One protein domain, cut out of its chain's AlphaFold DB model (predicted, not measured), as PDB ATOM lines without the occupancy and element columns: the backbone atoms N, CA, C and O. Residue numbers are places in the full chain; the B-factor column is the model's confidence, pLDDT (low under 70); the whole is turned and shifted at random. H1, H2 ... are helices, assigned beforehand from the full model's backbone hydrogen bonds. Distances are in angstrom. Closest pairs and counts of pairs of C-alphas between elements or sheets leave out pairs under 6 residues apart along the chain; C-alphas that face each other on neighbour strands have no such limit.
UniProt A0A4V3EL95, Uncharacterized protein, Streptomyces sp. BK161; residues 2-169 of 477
ATOM      1  N   ALA A   2      20.322 -53.591  -7.895       41.84
ATOM      2  CA  ALA A   2      20.846 -52.580  -6.956       41.84
ATOM      3  C   ALA A   2      22.238 -52.025  -7.342       41.84
ATOM      4  O   ALA A   2      22.406 -50.816  -7.440       41.84
ATOM      5  N   GLU A   3      23.176 -52.892  -7.740       47.62
ATOM      6  CA  GLU A   3      24.534 -52.504  -8.181       47.62
ATOM      7  C   GLU A   3      24.541 -51.545  -9.398       47.62
ATOM      8  O   GLU A   3      25.425 -50.701  -9.558       47.62
ATOM      9  N   ASN A   4      23.502 -51.605 -10.243       69.62
ATOM     10  CA  ASN A   4      23.350 -50.721 -11.404       69.62
ATOM     11  C   ASN A   4      22.776 -49.349 -11.008       69.62
ATOM     12  O   ASN A   4      23.070 -48.351 -11.661       69.62
ATOM     13  N   PHE A   5      21.963 -49.285  -9.950       73.94
ATOM     14  CA  PHE A   5      21.410 -48.024  -9.457       73.94
ATOM     15  C   PHE A   5      22.494 -47.179  -8.789       73.94
ATOM     16  O   PHE A   5      22.665 -46.023  -9.172       73.94
ATOM     17  N   ASP A   6      23.284 -47.771  -7.891       71.44
ATOM     18  CA  ASP A   6      24.342 -47.051  -7.174       71.44
ATOM     19  C   ASP A   6      25.412 -46.509  -8.123       71.44
ATOM     20  O   ASP A   6      25.814 -45.352  -8.009       71.44
ATOM     21  N   THR A   7      25.801 -47.301  -9.125       76.06
ATOM     22  CA  THR A   7      26.768 -46.878 -10.148       76.06
ATOM     23  C   THR A   7      26.232 -45.718 -11.000       76.06
ATOM     24  O   THR A   7      26.956 -44.760 -11.291       76.06
ATOM     25  N   ARG A   8      24.951 -45.763 -11.401       81.81
ATOM     26  CA  ARG A   8      24.315 -44.683 -12.180       81.81
ATOM     27  C   ARG A   8      24.146 -43.414 -11.359       81.81
ATOM     28  O   ARG A   8      24.440 -42.330 -11.858       81.81
ATOM     29  N   LEU A   9      23.716 -43.554 -10.107       85.81
ATOM     30  CA  LEU A   9      23.569 -42.447  -9.173       85.81
ATOM     31  C   LEU A   9      24.916 -41.752  -8.959       85.81
ATOM     32  O   LEU A   9      25.009 -40.537  -9.132       85.81
ATOM     33  N   PHE A  10      25.968 -42.525  -8.687       86.94
ATOM     34  CA  PHE A  10      27.327 -42.009  -8.563       86.94
ATOM     35  C   PHE A  10      27.757 -41.227  -9.814       86.94
ATOM     36  O   PHE A  10      28.226 -40.093  -9.712       86.94
ATOM     37  N   THR A  11      27.531 -41.798 -11.002       88.12
ATOM     38  CA  THR A  11      27.873 -41.170 -12.290       88.12
ATOM     39  C   THR A  11      27.152 -39.829 -12.486       88.12
ATOM     40  O   THR A  11      27.747 -38.860 -12.959       88.12
ATOM     41  N   GLU A  12      25.874 -39.735 -12.106       92.56
ATOM     42  CA  GLU A  12      25.106 -38.487 -12.196       92.56
ATOM     43  C   GLU A  12      25.592 -37.424 -11.197       92.56
ATOM     44  O   GLU A  12      25.726 -36.257 -11.574       92.56
ATOM     45  N   ILE A  13      25.908 -37.812  -9.955       90.88
ATOM     46  CA  ILE A  13      26.484 -36.915  -8.938       90.88
ATOM     47  C   ILE A  13      27.850 -36.395  -9.411       90.88
ATOM     48  O   ILE A  13      28.111 -35.189  -9.345       90.88
ATOM     49  N   GLU A  14      28.705 -37.273  -9.941       91.19
ATOM     50  CA  GLU A  14      30.000 -36.887 -10.499       91.19
ATOM     51  C   GLU A  14      29.844 -35.889 -11.649       91.19
ATOM     52  O   GLU A  14      30.514 -34.849 -11.666       91.19
ATOM     53  N   ARG A  15      28.908 -36.154 -12.570       90.56
ATOM     54  CA  ARG A  15      28.601 -35.249 -13.682       90.56
ATOM     55  C   ARG A  15      28.182 -33.866 -13.181       90.56
ATOM     56  O   ARG A  15      28.667 -32.864 -13.703       90.56
ATOM     57  N   LEU A  16      27.324 -33.787 -12.161       89.31
ATOM     58  CA  LEU A  16      26.898 -32.508 -11.580       89.31
ATOM     59  C   LEU A  16      28.056 -31.734 -10.943       89.31
ATOM     60  O   LEU A  16      28.127 -30.514 -11.103       89.31
ATOM     61  N   ALA A  17      28.967 -32.424 -10.257       89.00
ATOM     62  CA  ALA A  17      30.130 -31.803  -9.625       89.00
ATOM     63  C   ALA A  17      31.121 -31.208 -10.647       89.00
ATOM     64  O   ALA A  17      31.792 -30.217 -10.356       89.00
ATOM     65  N   ASP A  18      31.211 -31.772 -11.856       87.44
ATOM     66  CA  ASP A  18      32.106 -31.263 -12.903       87.44
ATOM     67  C   ASP A  18      31.497 -30.146 -13.767       87.44
ATOM     68  O   ASP A  18      32.234 -29.344 -14.351       87.44
ATOM     69  N   LYS A  19      30.165 -30.042 -13.840       86.06
ATOM     70  CA  LYS A  19      29.474 -29.045 -14.673       86.06
ATOM     71  C   LYS A  19      29.468 -27.656 -14.042       86.06
ATOM     72  O   LYS A  19      29.506 -27.498 -12.828       86.06
ATOM     73  N   GLN A  20      29.414 -26.615 -14.872       73.50
ATOM     74  CA  GLN A  20      29.456 -25.214 -14.428       73.50
ATOM     75  C   GLN A  20      28.112 -24.700 -13.874       73.50
ATOM     76  O   GLN A  20      28.076 -23.717 -13.137       73.50
ATOM     77  N   ALA A  21      27.010 -25.375 -14.213       73.69
ATOM     78  CA  ALA A  21      25.653 -25.009 -13.820       73.69
ATOM     79  C   ALA A  21      24.843 -26.255 -13.421       73.69
ATOM     80  O   ALA A  21      23.899 -26.634 -14.112       73.69
ATOM     81  N   ALA A  22      25.198 -26.882 -12.293       73.56
ATOM     82  CA  ALA A  22      24.568 -28.124 -11.827       73.56
ATOM     83  C   ALA A  22      23.029 -28.044 -11.776       73.56
ATOM     84  O   ALA A  22      22.348 -29.015 -12.074       73.56
ATOM     85  N   VAL A  23      22.462 -26.867 -11.483       69.81
ATOM     86  CA  VAL A  23      21.004 -26.660 -11.417       69.81
ATOM     87  C   VAL A  23      20.295 -26.900 -12.757       69.81
ATOM     88  O   VAL A  23      19.178 -27.410 -12.754       69.81
ATOM     89  N   VAL A  24      20.914 -26.546 -13.888       79.69
ATOM     90  CA  VAL A  24      20.332 -26.785 -15.224       79.69
ATOM     91  C   VAL A  24      20.459 -28.263 -15.595       79.69
ATOM     92  O   VAL A  24      19.539 -28.849 -16.154       79.69
ATOM     93  N   GLU A  25      21.570 -28.880 -15.201       87.06
ATOM     94  CA  GLU A  25      21.908 -30.273 -15.505       87.06
ATOM     95  C   GLU A  25      21.085 -31.285 -14.689       87.06
ATOM     96  O   GLU A  25      20.943 -32.428 -15.110       87.06
ATOM     97  N   LEU A  26      20.473 -30.878 -13.565       86.12
ATOM     98  CA  LEU A  26      19.557 -31.736 -12.792       86.12
ATOM     99  C   LEU A  26      18.396 -32.285 -13.638       86.12
ATOM    100  O   LEU A  26      17.896 -33.368 -13.350       86.12
ATOM    101  N   LEU A  27      17.974 -31.557 -14.680       87.38
ATOM    102  CA  LEU A  27      16.929 -32.001 -15.612       87.38
ATOM    103  C   LEU A  27      17.320 -33.268 -16.376       87.38
ATOM    104  O   LEU A  27      16.454 -34.025 -16.805       87.38
ATOM    105  N   GLU A  28      18.619 -33.489 -16.542       87.94
ATOM    106  CA  GLU A  28      19.183 -34.587 -17.312       87.94
ATOM    107  C   GLU A  28      19.634 -35.757 -16.418       87.94
ATOM    108  O   GLU A  28      20.315 -36.654 -16.907       87.94
ATOM    109  N   CYS A  29      19.329 -35.734 -15.116       88.31
ATOM    110  CA  CYS A  29      19.761 -36.736 -14.135       88.31
ATOM    111  C   CYS A  29      18.580 -37.628 -13.694       88.31
ATOM    112  O   CYS A  29      18.019 -37.413 -12.614       88.31
ATOM    113  N   PRO A  30      18.128 -38.594 -14.516       89.31
ATOM    114  CA  PRO A  30      16.941 -39.396 -14.217       89.31
ATOM    115  C   PRO A  30      17.065 -40.218 -12.928       89.31
ATOM    116  O   PRO A  30      16.057 -40.406 -12.246       89.31
ATOM    117  N   THR A  31      18.266 -40.683 -12.569       89.62
ATOM    118  CA  THR A  31      18.483 -41.481 -11.352       89.62
ATOM    119  C   THR A  31      18.312 -40.609 -10.111       89.62
ATOM    120  O   THR A  31      17.562 -40.967  -9.206       89.62
ATOM    121  N   LEU A  32      18.898 -39.409 -10.107       88.81
ATOM    122  CA  LEU A  32      18.710 -38.422  -9.044       88.81
ATOM    123  C   LEU A  32      17.261 -37.930  -8.952       88.81
ATOM    124  O   LEU A  32      16.735 -37.764  -7.855       88.81
ATOM    125  N   LEU A  33      16.577 -37.723 -10.082       90.12
ATOM    126  CA  LEU A  33      15.149 -37.379 -10.075       90.12
ATOM    127  C   LEU A  33      14.288 -38.514  -9.498       90.12
ATOM    128  O   LEU A  33      13.209 -38.245  -8.968       90.12
ATOM    129  N   GLY A  34      14.756 -39.761  -9.583       89.62
ATOM    130  CA  GLY A  34      14.148 -40.935  -8.957       89.62
ATOM    131  C   GLY A  34      14.354 -41.033  -7.440       89.62
ATOM    132  O   GLY A  34      13.661 -41.821  -6.799       89.62
ATOM    133  N   LEU A  35      15.249 -40.229  -6.852       90.12
ATOM    134  CA  LEU A  35      15.418 -40.144  -5.394       90.12
ATOM    135  C   LEU A  35      14.315 -39.342  -4.704       90.12
ATOM    136  O   LEU A  35      14.273 -39.312  -3.480       90.12
ATOM    137  N   LEU A  36      13.449 -38.651  -5.452       91.38
ATOM    138  CA  LEU A  36      12.400 -37.833  -4.858       91.38
ATOM    139  C   LEU A  36      11.412 -38.690  -4.055       91.38
ATOM    140  O   LEU A  36      10.715 -39.513  -4.655       91.38
ATOM    141  N   PRO A  37      11.272 -38.432  -2.741       90.88
ATOM    142  CA  PRO A  37      10.180 -38.965  -1.946       90.88
ATOM    143  C   PRO A  37       8.823 -38.753  -2.596       90.88
ATOM    144  O   PRO A  37       8.556 -37.689  -3.168       90.88
ATOM    145  N   THR A  38       7.926 -39.720  -2.427       89.06
ATOM    146  CA  THR A  38       6.569 -39.637  -2.991       89.06
ATOM    147  C   THR A  38       5.814 -38.412  -2.473       89.06
ATOM    148  O   THR A  38       5.162 -37.715  -3.248       89.06
ATOM    149  N   GLY A  39       5.996 -38.074  -1.192       88.38
ATOM    150  CA  GLY A  39       5.430 -36.872  -0.570       88.38
ATOM    151  C   GLY A  39       6.025 -35.542  -1.056       88.38
ATOM    152  O   GLY A  39       5.478 -34.483  -0.757       88.38
ATOM    153  N   LEU A  40       7.130 -35.572  -1.808       89.44
ATOM    154  CA  LEU A  40       7.769 -34.390  -2.396       89.44
ATOM    155  C   LEU A  40       7.560 -34.283  -3.911       89.44
ATOM    156  O   LEU A  40       8.059 -33.329  -4.522       89.44
ATOM    157  N   LEU A  41       6.821 -35.218  -4.517       91.25
ATOM    158  CA  LEU A  41       6.475 -35.133  -5.927       91.25
ATOM    159  C   LEU A  41       5.559 -33.920  -6.176       91.25
ATOM    160  O   LEU A  41       4.594 -33.689  -5.444       91.25
ATOM    161  N   PRO A  42       5.855 -33.107  -7.201       89.19
ATOM    162  CA  PRO A  42       5.033 -31.956  -7.545       89.19
ATOM    163  C   PRO A  42       3.665 -32.396  -8.085       89.19
ATOM    164  O   PRO A  42       3.551 -33.423  -8.747       89.19
ATOM    165  N   GLN A  43       2.635 -31.561  -7.907       91.06
ATOM    166  CA  GLN A  43       1.298 -31.815  -8.475       91.06
ATOM    167  C   GLN A  43       1.320 -31.990 -10.004       91.06
ATOM    168  O   GLN A  43       0.506 -32.720 -10.563       91.06
ATOM    169  N   ARG A  44       2.244 -31.303 -10.689       91.31
ATOM    170  CA  ARG A  44       2.519 -31.491 -12.116       91.31
ATOM    171  C   ARG A  44       3.826 -32.243 -12.272       91.31
ATOM    172  O   ARG A  44       4.893 -31.665 -12.068       91.31
ATOM    173  N   ASP A  45       3.731 -33.495 -12.685       91.94
ATOM    174  CA  ASP A  45       4.876 -34.390 -12.769       91.94
ATOM    175  C   ASP A  45       5.718 -34.178 -14.040       91.94
ATOM    176  O   ASP A  45       5.806 -35.023 -14.925       91.94
ATOM    177  N   THR A  46       6.299 -32.984 -14.166       92.62
ATOM    178  CA  THR A  46       7.190 -32.630 -15.281       92.62
ATOM    179  C   THR A  46       8.655 -32.695 -14.837       92.62
ATOM    180  O   THR A  46       8.937 -32.411 -13.668       92.62
ATOM    181  N   PRO A  47       9.616 -32.968 -15.744       89.25
ATOM    182  CA  PRO A  47      11.044 -32.963 -15.406       89.25
ATOM    183  C   PRO A  47      11.492 -31.670 -14.711       89.25
ATOM    184  O   PRO A  47      12.220 -31.711 -13.724       89.25
ATOM    185  N   SER A  48      10.979 -30.520 -15.156       88.56
ATOM    186  CA  SER A  48      11.291 -29.209 -14.578       88.56
ATOM    187  C   SER A  48      10.745 -28.999 -13.170       88.56
ATOM    188  O   SER A  48      11.362 -28.295 -12.367       88.56
ATOM    189  N   GLU A  49       9.581 -29.564 -12.858       91.88
ATOM    190  CA  GLU A  49       9.021 -29.529 -11.505       91.88
ATOM    191  C   GLU A  49       9.747 -30.521 -10.585       91.88
ATOM    192  O   GLU A  49      10.086 -30.159  -9.455       91.88
ATOM    193  N   ARG A  50      10.081 -31.726 -11.078       92.19
ATOM    194  CA  ARG A  50      10.905 -32.697 -10.341       92.19
ATOM    195  C   ARG A  50      12.290 -32.136 -10.033       92.19
ATOM    196  O   ARG A  50      12.703 -32.157  -8.883       92.19
ATOM    197  N   ALA A  51      12.983 -31.538 -11.001       89.81
ATOM    198  CA  ALA A  51      14.293 -30.929 -10.761       89.81
ATOM    199  C   ALA A  51      14.226 -29.797  -9.722       89.81
ATOM    200  O   ALA A  51      15.108 -29.677  -8.872       89.81
ATOM    201  N   ARG A  52      13.147 -28.999  -9.720       90.88
ATOM    202  CA  ARG A  52      12.901 -27.991  -8.675       90.88
ATOM    203  C   ARG A  52      12.654 -28.621  -7.304       90.88
ATOM    204  O   ARG A  52      13.171 -28.107  -6.313       90.88
ATOM    205  N   ALA A  53      11.885 -29.707  -7.233       92.75
ATOM    206  CA  ALA A  53      11.668 -30.449  -5.994       92.75
ATOM    207  C   ALA A  53      12.971 -31.073  -5.471       92.75
ATOM    208  O   ALA A  53      13.287 -30.916  -4.293       92.75
ATOM    209  N   LEU A  54      13.765 -31.680  -6.354       92.94
ATOM    210  CA  LEU A  54      15.039 -32.310  -6.021       92.94
ATOM    211  C   LEU A  54      16.045 -31.268  -5.538       92.94
ATOM    212  O   LEU A  54      16.699 -31.467  -4.523       92.94
ATOM    213  N   ARG A  55      16.111 -30.107  -6.198       92.31
ATOM    214  CA  ARG A  55      16.934 -28.991  -5.724       92.31
ATOM    215  C   ARG A  55      16.549 -28.566  -4.306       92.31
ATOM    216  O   ARG A  55      17.434 -28.330  -3.495       92.31
ATOM    217  N   ARG A  56      15.252 -28.468  -3.987       92.75
ATOM    218  CA  ARG A  56      14.802 -28.147  -2.617       92.75
ATOM    219  C   ARG A  56      15.193 -29.233  -1.616       92.75
ATOM    220  O   ARG A  56      15.579 -28.896  -0.505       92.75
ATOM    221  N   LEU A  57      15.100 -30.505  -2.003       94.00
ATOM    222  CA  LEU A  57      15.547 -31.627  -1.177       94.00
ATOM    223  C   LEU A  57      17.050 -31.529  -0.884       94.00
ATOM    224  O   LEU A  57      17.431 -31.550   0.279       94.00
ATOM    225  N   LEU A  58      17.874 -31.334  -1.917       93.56
ATOM    226  CA  LEU A  58      19.323 -31.172  -1.784       93.56
ATOM    227  C   LEU A  58      19.692 -29.961  -0.919       93.56
ATOM    228  O   LEU A  58      20.568 -30.067  -0.074       93.56
ATOM    229  N   LEU A  59      19.006 -28.824  -1.073       92.31
ATOM    230  CA  LEU A  59      19.246 -27.654  -0.221       92.31
ATOM    231  C   LEU A  59      18.941 -27.936   1.255       92.31
ATOM    232  O   LEU A  59      19.725 -27.539   2.106       92.31
ATOM    233  N   ARG A  60      17.862 -28.667   1.565       94.19
ATOM    234  CA  ARG A  60      17.580 -29.079   2.951       94.19
ATOM    235  C   ARG A  60      18.606 -30.076   3.481       94.19
ATOM    236  O   ARG A  60      19.004 -29.962   4.631       94.19
ATOM    237  N   PHE A  61      19.060 -31.003   2.643       95.38
ATOM    238  CA  PHE A  61      20.146 -31.918   2.985       95.38
ATOM    239  C   PHE A  61      21.435 -31.154   3.336       95.38
ATOM    240  O   PHE A  61      22.053 -31.417   4.366       95.38
ATOM    241  N   PHE A  62      21.796 -30.139   2.542       94.88
ATOM    242  CA  PHE A  62      22.926 -29.264   2.851       94.88
ATOM    243  C   PHE A  62      22.707 -28.436   4.120       94.88
ATOM    244  O   PHE A  62      23.654 -28.279   4.883       94.88
ATOM    245  N   ASP A  63      21.496 -27.933   4.374       93.19
ATOM    246  CA  ASP A  63      21.175 -27.222   5.618       93.19
ATOM    247  C   ASP A  63      21.361 -28.134   6.846       93.19
ATOM    248  O   ASP A  63      21.944 -27.706   7.840       93.19
ATOM    249  N   THR A  64      20.942 -29.402   6.772       94.81
ATOM    250  CA  THR A  64      21.166 -30.385   7.846       94.81
ATOM    251  C   THR A  64      22.658 -30.647   8.056       94.81
ATOM    252  O   THR A  64      23.140 -30.564   9.181       94.81
ATOM    253  N   ALA A  65      23.425 -30.880   6.986       94.12
ATOM    254  CA  ALA A  65      24.878 -31.040   7.090       94.12
ATOM    255  C   ALA A  65      25.568 -29.777   7.644       94.12
ATOM    256  O   ALA A  65      26.543 -29.863   8.392       94.12
ATOM    257  N   TYR A  66      25.050 -28.594   7.315       92.69
ATOM    258  CA  TYR A  66      25.525 -27.321   7.844       92.69
ATOM    259  C   TYR A  66      25.324 -27.222   9.358       92.69
ATOM    260  O   TYR A  66      26.270 -26.914  10.085       92.69
ATOM    261  N   GLU A  67      24.112 -27.512   9.837       92.56
ATOM    262  CA  GLU A  67      23.787 -27.533  11.265       92.56
ATOM    263  C   GLU A  67      24.646 -28.559  12.011       92.56
ATOM    264  O   GLU A  67      25.317 -28.193  12.978       92.56
ATOM    265  N   THR A  68      24.737 -29.789  11.496       92.94
ATOM    266  CA  THR A  68      25.573 -30.849  12.074       92.94
ATOM    267  C   THR A  68      27.038 -30.434  12.149       92.94
ATOM    268  O   THR A  68      27.645 -30.553  13.208       92.94
ATOM    269  N   SER A  69      27.619 -29.874  11.079       90.12
ATOM    270  CA  SER A  69      29.015 -29.413  11.105       90.12
ATOM    271  C   SER A  69      29.238 -28.239  12.064       90.12
ATOM    272  O   SER A  69      30.376 -28.031  12.497       90.12
ATOM    273  N   ARG A  70      28.210 -27.426  12.338       89.62
ATOM    274  CA  ARG A  70      28.295 -26.301  13.275       89.62
ATOM    275  C   ARG A  70      28.238 -26.781  14.723       89.62
ATOM    276  O   ARG A  70      28.988 -26.280  15.553       89.62
ATOM    277  N   GLU A  71      27.361 -27.737  15.016       91.88
ATOM    278  CA  GLU A  71      27.209 -28.333  16.349       91.88
ATOM    279  C   GLU A  71      28.359 -29.287  16.685       91.88
ATOM    280  O   GLU A  71      28.883 -29.277  17.797       91.88
ATOM    281  N   ARG A  72      28.787 -30.077  15.699       91.50
ATOM    282  CA  ARG A  72      29.861 -31.067  15.783       91.50
ATOM    283  C   ARG A  72      30.989 -30.646  14.852       91.50
ATOM    284  O   ARG A  72      31.115 -31.109  13.721       91.50
ATOM    285  N   GLY A  73      31.818 -29.715  15.325       83.44
ATOM    286  CA  GLY A  73      32.916 -29.106  14.558       83.44
ATOM    287  C   GLY A  73      34.018 -30.069  14.082       83.44
ATOM    288  O   GLY A  73      35.039 -29.632  13.536       83.44
ATOM    289  N   ASP A  74      33.887 -31.366  14.312       86.56
ATOM    290  CA  ASP A  74      34.740 -32.461  13.861       86.56
ATOM    291  C   ASP A  74      34.012 -33.489  12.979       86.56
ATOM    292  O   ASP A  74      34.671 -34.399  12.484       86.56
ATOM    293  N   ASP A  75      32.721 -33.305  12.689       91.50
ATOM    294  CA  ASP A  75      31.958 -34.207  11.827       91.50
ATOM    295  C   ASP A  75      32.453 -34.137  10.373       91.50
ATOM    296  O   ASP A  75      32.202 -33.190   9.613       91.50
ATOM    297  N   THR A  76      33.227 -35.149   9.988       89.50
ATOM    298  CA  THR A  76      33.844 -35.235   8.665       89.50
ATOM    299  C   THR A  76      32.839 -35.543   7.562       89.50
ATOM    300  O   THR A  76      33.068 -35.133   6.421       89.50
ATOM    301  N   ALA A  77      31.744 -36.244   7.871       91.00
ATOM    302  CA  ALA A  77      30.722 -36.600   6.891       91.00
ATOM    303  C   ALA A  77      29.928 -35.353   6.494       91.00
ATOM    304  O   ALA A  77      29.894 -34.992   5.316       91.00
ATOM    305  N   ALA A  78      29.446 -34.600   7.486       92.75
ATOM    306  CA  ALA A  78      28.751 -33.332   7.287       92.75
ATOM    307  C   ALA A  78      29.592 -32.328   6.474       92.75
ATOM    308  O   ALA A  78      29.122 -31.722   5.508       92.75
ATOM    309  N   ARG A  79      30.886 -32.203   6.790       92.38
ATOM    310  CA  ARG A  79      31.814 -31.352   6.025       92.38
ATOM    311  C   ARG A  79      32.059 -31.832   4.604       92.38
ATOM    312  O   ARG A  79      32.176 -31.009   3.696       92.38
ATOM    313  N   THR A  80      32.114 -33.144   4.397       93.38
ATOM    314  CA  THR A  80      32.233 -33.730   3.057       93.38
ATOM    315  C   THR A  80      30.986 -33.442   2.224       93.38
ATOM    316  O   THR A  80      31.113 -33.048   1.064       93.38
ATOM    317  N   VAL A  81      29.794 -33.538   2.821       95.69
ATOM    318  CA  VAL A  81      28.527 -33.178   2.171       95.69
ATOM    319  C   VAL A  81      28.537 -31.716   1.725       95.69
ATOM    320  O   VAL A  81      28.260 -31.426   0.560       95.69
ATOM    321  N   LEU A  82      28.939 -30.793   2.604       93.69
ATOM    322  CA  LEU A  82      29.067 -29.375   2.257       93.69
ATOM    323  C   LEU A  82      30.106 -29.150   1.151       93.69
ATOM    324  O   LEU A  82      29.838 -28.412   0.204       93.69
ATOM    325  N   ALA A  83      31.265 -29.809   1.220       92.69
ATOM    326  CA  ALA A  83      32.305 -29.700   0.200       92.69
ATOM    327  C   ALA A  83      31.809 -30.160  -1.184       92.69
ATOM    328  O   ALA A  83      32.066 -29.491  -2.186       92.69
ATOM    329  N   VAL A  84      31.039 -31.250  -1.258       94.56
ATOM    330  CA  VAL A  84      30.390 -31.679  -2.509       94.56
ATOM    331  C   VAL A  84      29.320 -30.678  -2.952       94.56
ATOM    332  O   VAL A  84      29.251 -30.348  -4.135       94.56
ATOM    333  N   GLY A  85      28.555 -30.109  -2.019       93.31
ATOM    334  CA  GLY A  85      27.625 -29.015  -2.300       93.31
ATOM    335  C   GLY A  85      28.304 -27.787  -2.921       93.31
ATOM    336  O   GLY A  85      27.779 -27.210  -3.879       93.31
ATOM    337  N   ALA A  86      29.505 -27.433  -2.456       91.50
ATOM    338  CA  ALA A  86      30.340 -26.404  -3.073       91.50
ATOM    339  C   ALA A  86      30.831 -26.804  -4.467       91.50
ATOM    340  O   ALA A  86      30.745 -25.996  -5.392       91.50
ATOM    341  N   LEU A  87      31.268 -28.052  -4.666       91.00
ATOM    342  CA  LEU A  87      31.635 -28.557  -5.994       91.00
ATOM    343  C   LEU A  87      30.463 -28.492  -6.978       91.00
ATOM    344  O   LEU A  87      30.659 -28.114  -8.127       91.00
ATOM    345  N   MET A  88      29.234 -28.755  -6.536       91.44
ATOM    346  CA  MET A  88      28.026 -28.588  -7.355       91.44
ATOM    347  C   MET A  88      27.619 -27.115  -7.545       91.44
ATOM    348  O   MET A  88      26.708 -26.816  -8.315       91.44
ATOM    349  N   GLY A  89      28.270 -26.177  -6.854       88.81
ATOM    350  CA  GLY A  89      27.901 -24.760  -6.845       88.81
ATOM    351  C   GLY A  89      26.579 -24.480  -6.127       88.81
ATOM    352  O   GLY A  89      25.994 -23.422  -6.337       88.81
ATOM    353  N   MET A  90      26.085 -25.419  -5.315       88.62
ATOM    354  CA  MET A  90      24.846 -25.275  -4.541       88.62
ATOM    355  C   MET A  90      25.076 -24.646  -3.166       88.62
ATOM    356  O   MET A  90      24.139 -24.097  -2.599       88.62
ATOM    357  N   VAL A  91      26.308 -24.696  -2.662       88.06
ATOM    358  CA  VAL A  91      26.713 -24.076  -1.397       88.06
ATOM    359  C   VAL A  91      27.875 -23.134  -1.681       88.06
ATOM    360  O   VAL A  91      28.811 -23.497  -2.392       88.06
ATOM    361  N   THR A  92      27.812 -21.908  -1.170       83.06
ATOM    362  CA  THR A  92      28.789 -20.859  -1.506       83.06
ATOM    363  C   THR A  92      29.491 -20.258  -0.295       83.06
ATOM    364  O   THR A  92      30.488 -19.572  -0.485       83.06
ATOM    365  N   GLN A  93      28.985 -20.494   0.919       78.75
ATOM    366  CA  GLN A  93      29.586 -20.030   2.174       78.75
ATOM    367  C   GLN A  93      29.648 -21.167   3.191       78.75
ATOM    368  O   GLN A  93      28.751 -22.013   3.244       78.75
ATOM    369  N   GLY A  94      30.737 -21.196   3.953       67.50
ATOM    370  CA  GLY A  94      30.995 -22.252   4.928       67.50
ATOM    371  C   GLY A  94      30.388 -21.973   6.299       67.50
ATOM    372  O   GLY A  94      30.095 -20.818   6.609       67.50
ATOM    373  N   PRO A  95      30.310 -22.990   7.179       69.69
ATOM    374  CA  PRO A  95      29.868 -22.825   8.568       69.69
ATOM    375  C   PRO A  95      30.655 -21.779   9.364       69.69
ATOM    376  O   PRO A  95      30.157 -21.226  10.340       69.69
ATOM    377  N   SER A  96      31.899 -21.515   8.959       69.06
ATOM    378  CA  SER A  96      32.792 -20.537   9.578       69.06
ATOM    379  C   SER A  96      32.601 -19.100   9.079       69.06
ATOM    380  O   SER A  96      33.184 -18.192   9.661       69.06
ATOM    381  N   GLU A  97      31.842 -18.875   8.002       69.44
ATOM    382  CA  GLU A  97      31.782 -17.583   7.296       69.44
ATOM    383  C   GLU A  97      30.512 -16.764   7.597       69.44
ATOM    384  O   GLU A  97      30.400 -15.624   7.149       69.44
ATOM    385  N   GLY A  98      29.563 -17.292   8.380       72.88
ATOM    386  CA  GLY A  98      28.377 -16.545   8.810       72.88
ATOM    387  C   GLY A  98      27.213 -17.430   9.266       72.88
ATOM    388  O   GLY A  98      27.354 -18.641   9.358       72.88
ATOM    389  N   PRO A  99      26.041 -16.852   9.591       74.88
ATOM    390  CA  PRO A  99      24.849 -17.610   9.984       74.88
ATOM    391  C   PRO A  99      23.985 -18.077   8.798       74.88
ATOM    392  O   PRO A  99      22.985 -18.754   9.024       74.88
ATOM    393  N   CYS A 100      24.323 -17.690   7.564       74.31
ATOM    394  CA  CYS A 100      23.476 -17.923   6.395       74.31
ATOM    395  C   CYS A 100      23.438 -19.399   5.998       74.31
ATOM    396  O   CYS A 100      24.474 -20.018   5.749       74.31
ATOM    397  N   ARG A 101      22.226 -19.948   5.885       80.12
ATOM    398  CA  ARG A 101      22.018 -21.338   5.462       80.12
ATOM    399  C   ARG A 101      22.217 -21.489   3.950       80.12
ATOM    400  O   ARG A 101      21.904 -20.554   3.207       80.12
ATOM    401  N   PRO A 102      22.670 -22.655   3.455       79.44
ATOM    402  CA  PRO A 102      22.703 -22.960   2.022       79.44
ATOM    403  C   PRO A 102      21.409 -22.604   1.273       79.44
ATOM    404  O   PRO A 102      21.459 -22.029   0.183       79.44
ATOM    405  N   SER A 103      20.242 -22.879   1.863       78.19
ATOM    406  CA  SER A 103      18.938 -22.541   1.275       78.19
ATOM    407  C   SER A 103      18.659 -21.038   1.115       78.19
ATOM    408  O   SER A 103      17.821 -20.657   0.293       78.19
ATOM    409  N   GLU A 104      19.376 -20.173   1.835       80.06
ATOM    410  CA  GLU A 104      19.228 -18.711   1.793       80.06
ATOM    411  C   GLU A 104      20.125 -18.056   0.726       80.06
ATOM    412  O   GLU A 104      19.977 -16.871   0.406       80.06
ATOM    413  N   MET A 105      21.046 -18.821   0.128       76.56
ATOM    414  CA  MET A 105      22.028 -18.318  -0.831       76.56
ATOM    415  C   MET A 105      21.387 -18.060  -2.202       76.56
ATOM    416  O   MET A 105      20.815 -18.943  -2.846       76.56
ATOM    417  N   ARG A 106      21.488 -16.813  -2.681       63.78
ATOM    418  CA  ARG A 106      20.769 -16.356  -3.885       63.78
ATOM    419  C   ARG A 106      21.473 -16.650  -5.212       63.78
ATOM    420  O   ARG A 106      20.806 -16.620  -6.244       63.78
ATOM    421  N   ALA A 107      22.777 -16.936  -5.222       68.56
ATOM    422  CA  ALA A 107      23.523 -17.148  -6.464       68.56
ATOM    423  C   ALA A 107      24.535 -18.304  -6.351       68.56
ATOM    424  O   ALA A 107      25.375 -18.269  -5.458       68.56
ATOM    425  N   PRO A 108      24.501 -19.299  -7.259       69.06
ATOM    426  CA  PRO A 108      25.512 -20.352  -7.305       69.06
ATOM    427  C   PRO A 108      26.875 -19.793  -7.745       69.06
ATOM    428  O   PRO A 108      26.942 -18.951  -8.648       69.06
ATOM    429  N   VAL A 109      27.974 -20.299  -7.169       69.94
ATOM    430  CA  VAL A 109      29.330 -19.996  -7.661       69.94
ATOM    431  C   VAL A 109      29.529 -20.694  -9.003       69.94
ATOM    432  O   VAL A 109      29.532 -21.919  -9.082       69.94
ATOM    433  N   ARG A 110      29.703 -19.916 -10.074       68.00
ATOM    434  CA  ARG A 110      29.898 -20.455 -11.432       68.00
ATOM    435  C   ARG A 110      31.341 -20.843 -11.730       68.00
ATOM    436  O   ARG A 110      31.583 -21.632 -12.637       68.00
ATOM    437  N   ASP A 111      32.308 -20.276 -11.021       83.88
ATOM    438  CA  ASP A 111      33.712 -20.544 -11.307       83.88
ATOM    439  C   ASP A 111      34.171 -21.882 -10.699       83.88
ATOM    440  O   ASP A 111      33.903 -22.186  -9.537       83.88
ATOM    441  N   ARG A 112      34.827 -22.723 -11.506       83.75
ATOM    442  CA  ARG A 112      35.247 -24.071 -11.086       83.75
ATOM    443  C   ARG A 112      36.362 -24.016 -10.046       83.75
ATOM    444  O   ARG A 112      36.380 -24.859  -9.152       83.75
ATOM    445  N   GLU A 113      37.281 -23.066 -10.169       82.31
ATOM    446  CA  GLU A 113      38.419 -22.934  -9.263       82.31
ATOM    447  C   GLU A 113      37.964 -22.436  -7.890       82.31
ATOM    448  O   GLU A 113      38.288 -23.065  -6.882       82.31
ATOM    449  N   ASN A 114      37.089 -21.430  -7.854       84.06
ATOM    450  CA  ASN A 114      36.441 -20.971  -6.630       84.06
ATOM    451  C   ASN A 114      35.649 -22.091  -5.951       84.06
ATOM    452  O   ASN A 114      35.793 -22.278  -4.752       84.06
ATOM    453  N   ARG A 115      34.890 -22.910  -6.693       89.00
ATOM    454  CA  ARG A 115      34.196 -24.071  -6.104       89.00
ATOM    455  C   ARG A 115      35.153 -25.079  -5.468       89.00
ATOM    456  O   ARG A 115      34.867 -25.590  -4.391       89.00
ATOM    457  N   GLN A 116      36.292 -25.357  -6.107       87.12
ATOM    458  CA  GLN A 116      37.314 -26.251  -5.546       87.12
ATOM    459  C   GLN A 116      37.997 -25.642  -4.318       87.12
ATOM    460  O   GLN A 116      38.298 -26.365  -3.372       87.12
ATOM    461  N   TYR A 117      38.224 -24.330  -4.322       87.81
ATOM    462  CA  TYR A 117      38.745 -23.598  -3.173       87.81
ATOM    463  C   TYR A 117      37.774 -23.643  -1.991       87.81
ATOM    464  O   TYR A 117      38.149 -24.086  -0.908       87.81
ATOM    465  N   THR A 118      36.511 -23.289  -2.228       86.50
ATOM    466  CA  THR A 118      35.433 -23.344  -1.240       86.50
ATOM    467  C   THR A 118      35.290 -24.755  -0.665       86.50
ATOM    468  O   THR A 118      35.366 -24.929   0.549       86.50
ATOM    469  N   ALA A 119      35.211 -25.782  -1.516       89.00
ATOM    470  CA  ALA A 119      35.133 -27.174  -1.078       89.00
ATOM    471  C   ALA A 119      36.337 -27.595  -0.218       89.00
ATOM    472  O   ALA A 119      36.174 -28.256   0.804       89.00
ATOM    473  N   GLY A 120      37.549 -27.185  -0.602       86.25
ATOM    474  CA  GLY A 120      38.774 -27.495   0.136       86.25
ATOM    475  C   GLY A 120      38.844 -26.824   1.503       86.25
ATOM    476  O   GLY A 120      39.308 -27.440   2.462       86.25
ATOM    477  N   SER A 121      38.333 -25.595   1.605       86.31
ATOM    478  CA  SER A 121      38.327 -24.819   2.848       86.31
ATOM    479  C   SER A 121      37.430 -25.409   3.942       86.31
ATOM    480  O   SER A 121      37.673 -25.161   5.120       86.31
ATOM    481  N   TRP A 122      36.424 -26.211   3.575       85.00
ATOM    482  CA  TRP A 122      35.459 -26.780   4.527       85.00
ATOM    483  C   TRP A 122      35.814 -28.181   5.009       85.00
ATOM    484  O   TRP A 122      35.189 -28.685   5.941       85.00
ATOM    485  N   LEU A 123      36.815 -28.818   4.405       87.25
ATOM    486  CA  LEU A 123      37.323 -30.105   4.866       87.25
ATOM    487  C   LEU A 123      38.160 -29.924   6.142       87.25
ATOM    488  O   LEU A 123      38.687 -28.844   6.407       87.25
ATOM    489  N   LYS A 124      38.274 -30.982   6.958       81.81
ATOM    490  CA  LYS A 124      39.106 -30.984   8.172       81.81
ATOM    491  C   LYS A 124      40.211 -32.042   8.056       81.81
ATOM    492  O   LYS A 124      39.878 -33.225   7.998       81.81
ATOM    493  N   PRO A 125      41.499 -31.652   8.054       86.06
ATOM    494  CA  PRO A 125      41.985 -30.273   7.920       86.06
ATOM    495  C   PRO A 125      41.615 -29.669   6.548       86.06
ATOM    496  O   PRO A 125      41.347 -30.433   5.614       86.06
ATOM    497  N   PRO A 126      41.625 -28.330   6.397       86.31
ATOM    498  CA  PRO A 126      41.427 -27.695   5.099       86.31
ATOM    499  C   PRO A 126      42.462 -28.190   4.090       86.31
ATOM    500  O   PRO A 126      43.642 -28.353   4.412       86.31
ATOM    501  N   VAL A 127      42.033 -28.413   2.852       86.38
ATOM    502  CA  VAL A 127      42.903 -28.922   1.788       86.38
ATOM    503  C   VAL A 127      42.906 -27.997   0.580       86.38
ATOM    504  O   VAL A 127      41.958 -27.269   0.306       86.38
ATOM    505  N   GLN A 128      43.999 -28.027  -0.179       87.25
ATOM    506  CA  GLN A 128      44.131 -27.213  -1.385       87.25
ATOM    507  C   GLN A 128      43.212 -27.725  -2.513       87.25
ATOM    508  O   GLN A 128      42.978 -28.933  -2.595       87.25
ATOM    509  N   PRO A 129      42.790 -26.866  -3.464       85.50
ATOM    510  CA  PRO A 129      41.966 -27.250  -4.621       85.50
ATOM    511  C   PRO A 129      42.455 -28.497  -5.377       85.50
ATOM    512  O   PRO A 129      41.670 -29.358  -5.774       85.50
ATOM    513  N   ARG A 130      43.779 -28.639  -5.542       77.81
ATOM    514  CA  ARG A 130      44.393 -29.820  -6.176       77.81
ATOM    515  C   ARG A 130      44.112 -31.118  -5.413       77.81
ATOM    516  O   ARG A 130      43.872 -32.148  -6.033       77.81
ATOM    517  N   THR A 131      44.106 -31.053  -4.084       78.25
ATOM    518  CA  THR A 131      43.806 -32.183  -3.204       78.25
ATOM    519  C   THR A 131      42.323 -32.515  -3.264       78.25
ATOM    520  O   THR A 131      41.982 -33.694  -3.310       78.25
ATOM    521  N   VAL A 132      41.456 -31.498  -3.359       85.44
ATOM    522  CA  VAL A 132      40.017 -31.708  -3.575       85.44
ATOM    523  C   VAL A 132      39.777 -32.493  -4.861       85.44
ATOM    524  O   VAL A 132      39.045 -33.475  -4.868       85.44
ATOM    525  N   ARG A 133      40.454 -32.100  -5.947       84.56
ATOM    526  CA  ARG A 133      40.365 -32.780  -7.243       84.56
ATOM    527  C   ARG A 133      40.866 -34.223  -7.178       84.56
ATOM    528  O   ARG A 133      40.197 -35.105  -7.705       84.56
ATOM    529  N   ALA A 134      42.002 -34.456  -6.520       76.06
ATOM    530  CA  ALA A 134      42.574 -35.793  -6.360       76.06
ATOM    531  C   ALA A 134      41.673 -36.733  -5.540       76.06
ATOM    532  O   ALA A 134      41.629 -37.925  -5.809       76.06
ATOM    533  N   ASN A 135      40.914 -36.193  -4.580       80.31
ATOM    534  CA  ASN A 135      40.037 -36.965  -3.693       80.31
ATOM    535  C   ASN A 135      38.547 -36.884  -4.073       80.31
ATOM    536  O   ASN A 135      37.701 -37.372  -3.326       80.31
ATOM    537  N   LYS A 136      38.208 -36.294  -5.232       89.50
ATOM    538  CA  LYS A 136      36.820 -36.027  -5.654       89.50
ATOM    539  C   LYS A 136      35.936 -37.272  -5.535       89.50
ATOM    540  O   LYS A 136      34.880 -37.201  -4.919       89.50
ATOM    541  N   ARG A 137      36.392 -38.417  -6.061       86.06
ATOM    542  CA  ARG A 137      35.647 -39.690  -6.027       86.06
ATOM    543  C   ARG A 137      35.250 -40.085  -4.603       86.06
ATOM    544  O   ARG A 137      34.088 -40.388  -4.366       86.06
ATOM    545  N   ARG A 138      36.182 -40.003  -3.649       83.44
ATOM    546  CA  ARG A 138      35.927 -40.316  -2.234       83.44
ATOM    547  C   ARG A 138      34.820 -39.437  -1.655       83.44
ATOM    548  O   ARG A 138      33.910 -39.955  -1.022       83.44
ATOM    549  N   TYR A 139      34.882 -38.129  -1.896       91.19
ATOM    550  CA  TYR A 139      33.867 -37.205  -1.386       91.19
ATOM    551  C   TYR A 139      32.486 -37.479  -1.978       91.19
ATOM    552  O   TYR A 139      31.495 -37.414  -1.260       91.19
ATOM    553  N   LEU A 140      32.427 -37.823  -3.267       91.56
ATOM    554  CA  LEU A 140      31.176 -38.164  -3.942       91.56
ATOM    555  C   LEU A 140      30.560 -39.464  -3.402       91.56
ATOM    556  O   LEU A 140      29.343 -39.514  -3.257       91.56
ATOM    557  N   ILE A 141      31.373 -40.471  -3.050       82.62
ATOM    558  CA  ILE A 141      30.893 -41.716  -2.419       82.62
ATOM    559  C   ILE A 141      30.281 -41.416  -1.047       82.62
ATOM    560  O   ILE A 141      29.152 -41.816  -0.778       82.62
ATOM    561  N   THR A 142      30.991 -40.669  -0.194       88.25
ATOM    562  CA  THR A 142      30.457 -40.264   1.116       88.25
ATOM    563  C   THR A 142      29.170 -39.458   0.954       88.25
ATOM    564  O   THR A 142      28.175 -39.762   1.594       88.25
ATOM    565  N   PHE A 143      29.148 -38.480   0.045       94.88
ATOM    566  CA  PHE A 143      27.945 -37.698  -0.239       94.88
ATOM    567  C   PHE A 143      26.769 -38.564  -0.710       94.88
ATOM    568  O   PHE A 143      25.644 -38.321  -0.288       94.88
ATOM    569  N   GLN A 144      27.006 -39.561  -1.568       92.00
ATOM    570  CA  GLN A 144      25.965 -40.482  -2.029       92.00
ATOM    571  C   GLN A 144      25.355 -41.264  -0.864       92.00
ATOM    572  O   GLN A 144      24.132 -41.343  -0.781       92.00
ATOM    573  N   HIS A 145      26.189 -41.811   0.024       88.25
ATOM    574  CA  HIS A 145      25.730 -42.556   1.196       88.25
ATOM    575  C   HIS A 145      24.848 -41.684   2.100       88.25
ATOM    576  O   HIS A 145      23.699 -42.027   2.366       88.25
ATOM    577  N   GLU A 146      25.350 -40.506   2.474       93.94
ATOM    578  CA  GLU A 146      24.634 -39.543   3.318       93.94
ATOM    579  C   GLU A 146      23.331 -39.050   2.667       93.94
ATOM    580  O   GLU A 146      22.324 -38.840   3.340       93.94
ATOM    581  N   LEU A 147      23.315 -38.882   1.339       94.06
ATOM    582  CA  LEU A 147      22.114 -38.486   0.606       94.06
ATOM    583  C   LEU A 147      21.044 -39.586   0.636       94.06
ATOM    584  O   LEU A 147      19.866 -39.272   0.792       94.06
ATOM    585  N   LEU A 148      21.434 -40.851   0.465       90.50
ATOM    586  CA  LEU A 148      20.505 -41.983   0.517       90.50
ATOM    587  C   LEU A 148      19.925 -42.158   1.924       90.50
ATOM    588  O   LEU A 148      18.707 -42.268   2.057       90.50
ATOM    589  N   GLU A 149      20.768 -42.084   2.954       89.75
ATOM    590  CA  GLU A 149      20.334 -42.106   4.353       89.75
ATOM    591  C   GLU A 149      19.372 -40.944   4.644       89.75
ATOM    592  O   GLU A 149      18.282 -41.139   5.181       89.75
ATOM    593  N   TYR A 150      19.696 -39.730   4.190       94.19
ATOM    594  CA  TYR A 150      18.807 -38.579   4.335       94.19
ATOM    595  C   TYR A 150      17.454 -38.784   3.636       94.19
ATOM    596  O   TYR A 150      16.409 -38.507   4.223       94.19
ATOM    597  N   VAL A 151      17.435 -39.288   2.397       92.25
ATOM    598  CA  VAL A 151      16.186 -39.600   1.679       92.25
ATOM    599  C   VAL A 151      15.335 -40.598   2.466       92.25
ATOM    600  O   VAL A 151      14.128 -40.392   2.595       92.25
ATOM    601  N   GLU A 152      15.957 -41.625   3.042       90.00
ATOM    602  CA  GLU A 152      15.287 -42.623   3.877       90.00
ATOM    603  C   GLU A 152      14.673 -42.005   5.142       90.00
ATOM    604  O   GLU A 152      13.538 -42.321   5.499       90.00
ATOM    605  N   THR A 153      15.370 -41.061   5.783       91.38
ATOM    606  CA  THR A 153      14.833 -40.347   6.957       91.38
ATOM    607  C   THR A 153      13.631 -39.463   6.617       91.38
ATOM    608  O   THR A 153      12.712 -39.323   7.426       91.38
ATOM    609  N   VAL A 154      13.615 -38.871   5.418       91.00
ATOM    610  CA  VAL A 154      12.529 -37.996   4.951       91.00
ATOM    611  C   VAL A 154      11.316 -38.812   4.498       91.00
ATOM    612  O   VAL A 154      10.181 -38.368   4.670       91.00
ATOM    613  N   ASP A 155      11.539 -39.995   3.924       87.56
ATOM    614  CA  ASP A 155      10.491 -40.913   3.479       87.56
ATOM    615  C   ASP A 155      10.879 -42.370   3.776       87.56
ATOM    616  O   ASP A 155      11.451 -43.056   2.923       87.56
ATOM    617  N   PRO A 156      10.507 -42.886   4.963       83.81
ATOM    618  CA  PRO A 156      10.823 -44.255   5.370       83.81
ATOM    619  C   PRO A 156      10.266 -45.331   4.428       83.81
ATOM    620  O   PRO A 156      10.704 -46.482   4.464       83.81
ATOM    621  N   SER A 157       9.301 -44.996   3.559       76.94
ATOM    622  CA  SER A 157       8.799 -45.937   2.552       76.94
ATOM    623  C   SER A 157       9.854 -46.282   1.487       76.94
ATOM    624  O   SER A 157       9.772 -47.350   0.870       76.94
ATOM    625  N   TYR A 158      10.882 -45.438   1.328       73.75
ATOM    626  CA  TYR A 158      12.007 -45.655   0.420       73.75
ATOM    627  C   TYR A 158      12.861 -46.867   0.838       73.75
ATOM    628  O   TYR A 158      13.196 -47.701  -0.007       73.75
ATOM    629  N   ALA A 159      13.088 -47.051   2.146       68.94
ATOM    630  CA  ALA A 159      13.754 -48.227   2.723       68.94
ATOM    631  C   ALA A 159      13.064 -49.535   2.312       68.94
ATOM    632  O   ALA A 159      13.680 -50.525   1.909       68.94
ATOM    633  N   VAL A 160      11.729 -49.519   2.375       57.91
ATOM    634  CA  VAL A 160      10.875 -50.676   2.098       57.91
ATOM    635  C   VAL A 160      10.873 -51.012   0.606       57.91
ATOM    636  O   VAL A 160      10.813 -52.187   0.244       57.91
ATOM    637  N   ALA A 161      10.957 -50.008  -0.271       61.19
ATOM    638  CA  ALA A 161      11.055 -50.212  -1.715       61.19
ATOM    639  C   ALA A 161      12.413 -50.812  -2.122       61.19
ATOM    640  O   ALA A 161      12.431 -51.768  -2.900       61.19
ATOM    641  N   GLY A 162      13.519 -50.326  -1.544       57.34
ATOM    642  CA  GLY A 162      14.859 -50.892  -1.742       57.34
ATOM    643  C   GLY A 162      14.960 -52.340  -1.250       57.34
ATOM    644  O   GLY A 162      15.359 -53.230  -2.003       57.34
ATOM    645  N   ALA A 163      14.476 -52.612  -0.033       42.81
ATOM    646  CA  ALA A 163      14.442 -53.960   0.535       42.81
ATOM    647  C   ALA A 163      13.551 -54.925  -0.272       42.81
ATOM    648  O   ALA A 163      13.913 -56.084  -0.476       42.81
ATOM    649  N   ARG A 164      12.403 -54.460  -0.790       46.72
ATOM    650  CA  ARG A 164      11.530 -55.266  -1.664       46.72
ATOM    651  C   ARG A 164      12.140 -55.519  -3.038       46.72
ATOM    652  O   ARG A 164      11.913 -56.598  -3.575       46.72
ATOM    653  N   ALA A 165      12.887 -54.572  -3.605       50.81
ATOM    654  CA  ALA A 165      13.581 -54.761  -4.877       50.81
ATOM    655  C   ALA A 165      14.708 -55.802  -4.755       50.81
ATOM    656  O   ALA A 165      14.795 -56.684  -5.608       50.81
ATOM    657  N   SER A 166      15.484 -55.773  -3.662       40.66
ATOM    658  CA  SER A 166      16.468 -56.824  -3.350       40.66
ATOM    659  C   SER A 166      15.809 -58.182  -3.073       40.66
ATOM    660  O   SER A 166      16.207 -59.181  -3.663       40.66
ATOM    661  N   ALA A 167      14.738 -58.234  -2.270       36.59
ATOM    662  CA  ALA A 167      14.054 -59.491  -1.938       36.59
ATOM    663  C   ALA A 167      13.311 -60.139  -3.124       36.59
ATOM    664  O   ALA A 167      13.107 -61.353  -3.137       36.59
ATOM    665  N   ARG A 168      12.875 -59.354  -4.123       39.50
ATOM    666  CA  ARG A 168      12.297 -59.891  -5.370       39.50
ATOM    667  C   ARG A 168      13.371 -60.527  -6.250       39.50
ATOM    668  O   ARG A 168      13.103 -61.557  -6.852       39.50
ATOM    669  N   GLN A 169      14.577 -59.960  -6.259       45.16
ATOM    670  CA  GLN A 169      15.698 -60.471  -7.043       45.16
ATOM    671  C   GLN A 169      16.213 -61.818  -6.504       45.16
ATOM    672  O   GLN A 169      16.382 -62.745  -7.288       45.16
TER     673      GLN A 169
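AT A GLANCE: This is residues 2 to 169 of the 477 residues of an uncharacterized protein of Streptomyces sp. BK161 (UniProt A0A4V3EL95). A compact body of crossed helices: H8 crosses H5 near the middle, H5 folds back on the long H4, and H1 crosses H8 on another side. The short H2 and H3 lie between H1 and the first part of H4, H6 is side by side with H5 with H7 across it, and H9 runs away at the opposite end. The printed part has 168 residues with nine named helices, H1 to H9 in order, and no named strand, and its class is all helix. The radius of gyration of the C-alphas is 15.6 A, and the spans are 45 by 31 by 28 A.

IN THESE COORDINATES: H1, residues 2 to 18, begins at C-alpha 2 (20.846, -52.580, -6.956) and is 24.8 A long. H2 holds residues 22 to 28 and H3 residues 30 to 33. H4, residues 47 to 71, is 35.9 A long, and its C-alpha 71 is at (27.209, -28.333, 16.349). H5 holds residues 76 to 87, 16.3 A, H6 residues 112 to 121, 14.3 A, and H7 residues 129 to 134. H8, residues 136 to 154, is 26.6 A long. H9, residues 157 to 169, is 18.7 A long and ends at C-alpha 169 (15.698, -60.471, -7.043).

HOW THE PARTS SIT: H1 touches H8 with residues 9 to 14 alone, at a steep tilt of 64 degrees, opposite ways; the closest C-alphas, of Glu 14 and Leu 140, are 6.8 A apart. H1 also touches H3, closest at the C-alphas of Leu 9 and Thr 31, 5.6 A. H2 touches H4 at the C-alphas of Leu 27 and Ala 51, 5.6 A. H4 and H5 form a helical hairpin, closest at the C-alphas of Ala 65 and Ala 78, 4.5 A. H5 and H6 form another, at a shallow tilt of 16 degrees, with the C-alphas of Ala 83 and Ala 119 4.0 A apart. H5 and H8 touch about perpendicular, 73 degrees, closest at the C-alphas of Val 81 and Phe 143, 5.2 A. H6 and H7 touch at 89 degrees, about perpendicular, closest at the C-alphas of Gln 116 and Pro 129, 4.8 A. H8 and H9 only just touch, only at the corner, with 3 pairs of C-alphas within 8 A, the closest those of Glu 152 and Tyr 158, 5.6 A. H1 and H4 are apart. In H1 and H4 to H9 every O i to N i+4 pair is within hydrogen-bond range; H2 has 1 of 3, with 3 of 4 O i to N i+3 pairs, and H3 is too short for an i+4 pair.

THE WHOLE: The C-alphas of Gly 98 and Gln 169, the two farthest apart, are 48.4 A apart. The printed part has no cut. The links H3 to H4 and H5 to H6 are long, 13 and 24 residues. Mean pLDDT of the printed part is 83.4; 24 residues are under 70, among them 159 to 169.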